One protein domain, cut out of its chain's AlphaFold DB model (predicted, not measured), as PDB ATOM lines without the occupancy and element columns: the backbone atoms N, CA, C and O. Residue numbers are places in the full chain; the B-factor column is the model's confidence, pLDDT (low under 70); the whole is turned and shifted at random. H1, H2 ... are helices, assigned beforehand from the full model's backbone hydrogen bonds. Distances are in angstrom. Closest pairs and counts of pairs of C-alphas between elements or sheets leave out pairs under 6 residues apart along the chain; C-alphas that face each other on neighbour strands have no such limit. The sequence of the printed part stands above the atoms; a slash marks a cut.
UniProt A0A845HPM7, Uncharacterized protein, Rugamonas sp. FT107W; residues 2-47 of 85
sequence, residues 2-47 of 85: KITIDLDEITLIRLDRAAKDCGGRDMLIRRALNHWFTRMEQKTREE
ATOM      1  N   LYS A   2      34.476  20.835  19.976       81.12
ATOM      2  CA  LYS A   2      35.496  20.971  21.026       81.12
ATOM      3  C   LYS A   2      36.657  21.783  20.458       81.12
ATOM      4  O   LYS A   2      37.125  21.465  19.371       81.12
ATOM      5  N   ILE A   3      37.073  22.823  21.172       78.88
ATOM      6  CA  ILE A   3      38.205  23.678  20.803       78.88
ATOM      7  C   ILE A   3      39.253  23.523  21.899       78.88
ATOM      8  O   ILE A   3      38.910  23.558  23.081       78.88
ATOM      9  N   THR A   4      40.506  23.337  21.500       87.44
ATOM     10  CA  THR A   4      41.657  23.347  22.404       87.44
ATOM     11  C   THR A   4      42.382  24.674  22.215       87.44
ATOM     12  O   THR A   4      42.529  25.128  21.083       87.44
ATOM     13  N   ILE A   5      42.776  25.315  23.313       83.00
ATOM     14  CA  ILE A   5      43.480  26.598  23.302       83.00
ATOM     15  C   ILE A   5      44.755  26.407  24.109       83.00
ATOM     16  O   ILE A   5      44.681  26.067  25.290       83.00
ATOM     17  N   ASP A   6      45.896  26.636  23.471       90.94
ATOM     18  CA  ASP A   6      47.186  26.631  24.145       90.94
ATOM     19  C   ASP A   6      47.426  27.997  24.786       90.94
ATOM     20  O   ASP A   6      47.305  29.043  24.144       90.94
ATOM     21  N   LEU A   7      47.726  27.982  26.080       89.94
ATOM     22  CA  LEU A   7      47.987  29.166  26.889       89.94
ATOM     23  C   LEU A   7      49.360  29.015  27.533       89.94
ATOM     24  O   LEU A   7      49.732  27.920  27.956       89.94
ATOM     25  N   ASP A   8      50.094  30.118  27.641       95.06
ATOM     26  CA  ASP A   8      51.333  30.122  28.406       95.06
ATOM     27  C   ASP A   8      51.057  29.902  29.904       95.06
ATOM     28  O   ASP A   8      49.959  30.153  30.419       95.06
ATOM     29  N   GLU A   9      52.078  29.431  30.614       94.19
ATOM     30  CA  GLU A   9      51.991  29.060  32.026       94.19
ATOM     31  C   GLU A   9      51.520  30.220  32.917       94.19
ATOM     32  O   GLU A   9      50.701  30.033  33.822       94.19
ATOM     33  N   ILE A  10      51.970  31.445  32.632       95.38
ATOM     34  CA  ILE A  10      51.597  32.626  33.414       95.38
ATOM     35  C   ILE A  10      50.111  32.927  33.209       95.38
ATOM     36  O   ILE A  10      49.384  33.189  34.174       95.38
ATOM     37  N   THR A  11      49.635  32.863  31.968       92.75
ATOM     38  CA  THR A  11      48.220  33.058  31.644       92.75
ATOM     39  C   THR A  11      47.341  31.978  32.272       92.75
ATOM     40  O   THR A  11      46.287  32.314  32.817       92.75
ATOM     41  N   LEU A  12      47.784  30.715  32.303       91.62
ATOM     42  CA  LEU A  12      47.082  29.625  32.996       91.62
ATOM     43  C   LEU A  12      46.928  29.897  34.497       91.62
ATOM     44  O   LEU A  12      45.817  29.812  35.024       91.62
ATOM     45  N   ILE A  13      48.002  30.309  35.174       92.88
ATOM     46  CA  ILE A  13      47.966  30.640  36.610       92.88
ATOM     47  C   ILE A  13      47.003  31.803  36.884       92.88
ATOM     48  O   ILE A  13      46.264  31.803  37.875       92.88
ATOM     49  N   ARG A  14      46.996  32.823  36.021       91.75
ATOM     50  CA  ARG A  14      46.086  33.971  36.159       91.75
ATOM     51  C   ARG A  14      44.636  33.567  35.925       91.75
ATOM     52  O   ARG A  14      43.767  34.005  36.680       91.75
ATOM     53  N   LEU A  15      44.389  32.717  34.929       90.62
ATOM     54  CA  LEU A  15      43.068  32.168  34.644       90.62
ATOM     55  C   LEU A  15      42.541  31.371  35.841       90.62
ATOM     56  O   LEU A  15      41.396  31.566  36.237       90.62
ATOM     57  N   ASP A  16      43.380  30.536  36.455       90.62
ATOM     58  CA  ASP A  16      43.023  29.774  37.653       90.62
ATOM     59  C   ASP A  16      42.600  30.637  38.821       90.62
ATOM     60  O   ASP A  16      41.598  30.359  39.477       90.62
ATOM     61  N   ARG A  17      43.373  31.688  39.092       90.94
ATOM     62  CA  ARG A  17      43.054  32.609  40.180       90.94
ATOM     63  C   ARG A  17      41.717  33.294  39.928       90.94
ATOM     64  O   ARG A  17      40.881  33.294  40.818       90.94
ATOM     65  N   ALA A  18      41.498  33.798  38.717       88.00
ATOM     66  CA  ALA A  18      40.259  34.484  38.359       88.00
ATOM     67  C   ALA A  18      39.038  33.544  38.300       88.00
ATOM     68  O   ALA A  18      37.914  33.954  38.582       88.00
ATOM     69  N   ALA A  19      39.243  32.272  37.953       89.75
ATOM     70  CA  ALA A  19      38.180  31.276  37.878       89.75
ATOM     71  C   ALA A  19      37.568  30.943  39.247       89.75
ATOM     72  O   ALA A  19      36.391  30.573  39.295       89.75
ATOM     73  N   LYS A  20      38.332  31.100  40.342       85.00
ATOM     74  CA  LYS A  20      37.847  30.872  41.716       85.00
ATOM     75  C   LYS A  20      36.658  31.764  42.072       85.00
ATOM     76  O   LYS A  20      35.761  31.309  42.771       85.00
ATOM     77  N   ASP A  21      36.614  32.970  41.516       78.69
ATOM     78  CA  ASP A  21      35.598  33.973  41.848       78.69
ATOM     79  C   ASP A  21      34.402  33.961  40.876       78.69
ATOM     80  O   ASP A  21      33.380  34.593  41.130       78.69
ATOM     81  N   CYS A  22      34.513  33.252  39.744       71.69
ATOM     82  CA  CYS A  22      33.591  33.374  38.605       71.69
ATOM     83  C   CYS A  22      32.840  32.081  38.239       71.69
ATOM     84  O   CYS A  22      32.241  32.022  37.168       71.69
ATOM     85  N   GLY A  23      32.870  31.046  39.085       78.50
ATOM     86  CA  GLY A  23      32.155  29.786  38.828       78.50
ATOM     87  C   GLY A  23      32.894  28.800  37.911       78.50
ATOM     88  O   GLY A  23      32.265  27.912  37.340       78.50
ATOM     89  N   GLY A  24      34.222  28.932  37.778       86.69
ATOM     90  CA  GLY A  24      35.083  27.976  37.072       86.69
ATOM     91  C   GLY A  24      35.711  28.492  35.772       86.69
ATOM     92  O   GLY A  24      35.303  29.508  35.202       86.69
ATOM     93  N   ARG A  25      36.740  27.775  35.292       86.94
ATOM     94  CA  ARG A  25      37.546  28.166  34.117       86.94
ATOM     95  C   ARG A  25      36.699  28.307  32.853       86.94
ATOM     96  O   ARG A  25      36.805  29.316  32.166       86.94
ATOM     97  N   ASP A  26      35.842  27.331  32.571       87.88
ATOM     98  CA  ASP A  26      35.065  27.290  31.327       87.88
ATOM     99  C   ASP A  26      34.121  28.485  31.188       87.88
ATOM    100  O   ASP A  26      33.979  29.048  30.101       87.88
ATOM    101  N   MET A  27      33.497  28.907  32.289       87.69
ATOM    102  CA  MET A  27      32.622  30.076  32.298       87.69
ATOM    103  C   MET A  27      33.413  31.357  32.013       87.69
ATOM    104  O   MET A  27      32.982  32.183  31.203       87.69
ATOM    105  N   LEU A  28      34.592  31.497  32.622       90.31
ATOM    106  CA  LEU A  28      35.466  32.646  32.411       90.31
ATOM    107  C   LEU A  28      36.000  32.700  30.970       90.31
ATOM    108  O   LEU A  28      35.950  33.760  30.345       90.31
ATOM    109  N   ILE A  29      36.423  31.560  30.414       89.81
ATOM    110  CA  ILE A  29      36.871  31.444  29.017       89.81
ATOM    111  C   ILE A  29      35.739  31.833  28.064       89.81
ATOM    112  O   ILE A  29      35.934  32.672  27.186       89.81
ATOM    113  N   ARG A  30      34.529  31.289  28.252       89.56
ATOM    114  CA  ARG A  30      33.369  31.614  27.403       89.56
ATOM    115  C   ARG A  30      33.019  33.097  27.455       89.56
ATOM    116  O   ARG A  30      32.753  33.697  26.418       89.56
ATOM    117  N   ARG A  31      33.048  33.705  28.645       90.19
ATOM    118  CA  ARG A  31      32.789  35.140  28.813       90.19
ATOM    119  C   ARG A  31      33.844  35.991  28.108       90.19
ATOM    120  O   ARG A  31      33.482  36.949  27.429       90.19
ATOM    121  N   ALA A  32      35.120  35.637  28.248       90.25
ATOM    122  CA  ALA A  32      36.218  36.341  27.595       90.25
ATOM    123  C   ALA A  32      36.129  36.242  26.066       90.25
ATOM    124  O   ALA A  32      36.241  37.259  25.384       90.25
ATOM    125  N   LEU A  33      35.855  35.043  25.537       90.94
ATOM    126  CA  LEU A  33      35.664  34.822  24.105       90.94
ATOM    127  C   LEU A  33      34.474  35.615  23.567       90.94
ATOM    128  O   LEU A  33      34.637  36.341  22.594       90.94
ATOM    129  N   ASN A  34      33.310  35.558  24.224       90.69
ATOM    130  CA  ASN A  34      32.140  36.339  23.808       90.69
ATOM    131  C   ASN A  34      32.445  37.837  23.775       90.69
ATOM    132  O   ASN A  34      32.151  38.503  22.789       90.69
ATOM    133  N   HIS A  35      33.088  38.363  24.819       91.62
ATOM    134  CA  HIS A  35      33.459  39.774  24.868       91.62
ATOM    135  C   HIS A  35      34.432  40.156  23.742       91.62
ATOM    136  O   HIS A  35      34.301  41.214  23.125       91.62
ATOM    137  N   TRP A  36      35.405  39.290  23.454       88.50
ATOM    138  CA  TRP A  36      36.344  39.498  22.359       88.50
ATOM    139  C   TRP A  36      35.649  39.469  20.993       88.50
ATOM    140  O   TRP A  36      35.858  40.388  20.206       88.50
ATOM    141  N   PHE A  37      34.769  38.494  20.742       87.25
ATOM    142  CA  PHE A  37      33.997  38.409  19.500       87.25
ATOM    143  C   PHE A  37      33.086  39.619  19.304       87.25
ATOM    144  O   PHE A  37      33.117  40.213  18.236       87.25
ATOM    145  N   THR A  38      32.353  40.060  20.331       87.44
ATOM    146  CA  THR A  38      31.509  41.264  20.240       87.44
ATOM    147  C   THR A  38      32.330  42.504  19.892       87.44
ATOM    148  O   THR A  38      31.937  43.297  19.037       87.44
ATOM    149  N   ARG A  39      33.506  42.665  20.511       82.56
ATOM    150  CA  ARG A  39      34.409  43.779  20.197       82.56
ATOM    151  C   ARG A  39      34.958  43.680  18.774       82.56
ATOM    152  O   ARG A  39      35.088  44.699  18.102       82.56
ATOM    153  N   MET A  40      35.287  42.473  18.319       77.44
ATOM    154  CA  MET A  40      35.768  42.243  16.959       77.44
ATOM    155  C   MET A  40      34.672  42.477  15.927       77.44
ATOM    156  O   MET A  40      34.948  43.124  14.928       77.44
ATOM    157  N   GLU A  41      33.432  42.058  16.169       75.12
ATOM    158  CA  GLU A  41      32.291  42.360  15.298       75.12
ATOM    159  C   GLU A  41      32.022  43.861  15.204       75.12
ATOM    160  O   GLU A  41      31.748  44.359  14.117       75.12
ATOM    161  N   GLN A  42      32.132  44.599  16.311       66.81
ATOM    162  CA  GLN A  42      31.999  46.058  16.306       66.81
ATOM    163  C   GLN A  42      33.117  46.722  15.503       66.81
ATOM    164  O   GLN A  42      32.831  47.536  14.631       66.81
ATOM    165  N   LYS A  43      34.370  46.315  15.728       65.75
ATOM    166  CA  LYS A  43      35.531  46.825  14.987       65.75
ATOM    167  C   LYS A  43      35.452  46.478  13.499       65.75
ATOM    168  O   LYS A  43      35.694  47.330  12.658       65.75
ATOM    169  N   THR A  44      35.037  45.256  13.182       59.09
ATOM    170  CA  THR A  44      34.839  44.776  11.811       59.09
ATOM    171  C   THR A  44      33.682  45.510  11.152       59.09
ATOM    172  O   THR A  44      33.801  45.888   9.999       59.09
ATOM    173  N   ARG A  45      32.580  45.784  11.864       58.62
ATOM    174  CA  ARG A  45      31.493  46.627  11.348       58.62
ATOM    175  C   ARG A  45      31.945  48.059  11.125       58.62
ATOM    176  O   ARG A  45      31.572  48.622  10.111       58.62
ATOM    177  N   GLU A  46      32.726  48.650  12.021       59.09
ATOM    178  CA  GLU A  46      33.278  50.000  11.838       59.09
ATOM    179  C   GLU A  46      34.265  50.065  10.665       59.09
ATOM    180  O   GLU A  46      34.237  51.019   9.892       59.09
ATOM    181  N   GLU A  47      35.087  49.032  10.482       59.34
ATOM    182  CA  GLU A  47      36.008  48.901   9.348       59.34
ATOM    183  C   GLU A  47      35.255  48.633   8.030       59.34
ATOM    184  O   GLU A  47      35.568  49.244   7.011       59.34
TER     185      GLU A  47
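Overview. This is residues 2 to 47 of the 85 residues of an uncharacterized protein of Rugamonas sp. FT107W (UniProt A0A845HPM7). A long helix, H2, and a shorter one, H1, meet near their ends as an L, and residues 32 to 47 of H2 stick out free. An extended stretch, residues 2 to 8, leads into the far end of H1. The printed part has 46 residues with two named helices, H1 then H2, and no named strand: all helix. It is loose, with a radius of gyration of the C-alphas of 12.8 A, and elongated, spanning 35 by 22 by 21 A.

Arrangement. Start at H2, residues 25 to 47, and look at its residues 25 to 28, which alone touch H1, residues 9 to 19. The closest C-alphas are those of Ala 19 and Arg 25, 4.9 A apart. The two lines stand about perpendicular, at 76 degrees. In both helices every O i to N i+4 pair is within hydrogen-bond range.

Along the chain. Find C-alpha 25 at (37.546, 28.166, 34.117); from there H2 runs 32.3 A to C-alpha 47 at (36.008, 48.901, 9.348). H1 begins at C-alpha 9, (51.991, 29.060, 32.026), and is 15.2 A long.

Size, cuts and confidence. The C-alphas farthest apart, Lys 20 and Glu 47, are 37.1 A apart. The printed part has no cut, and the link from H1 to H2 is tight. Look at residues 42 to 47 for pLDDT under 70.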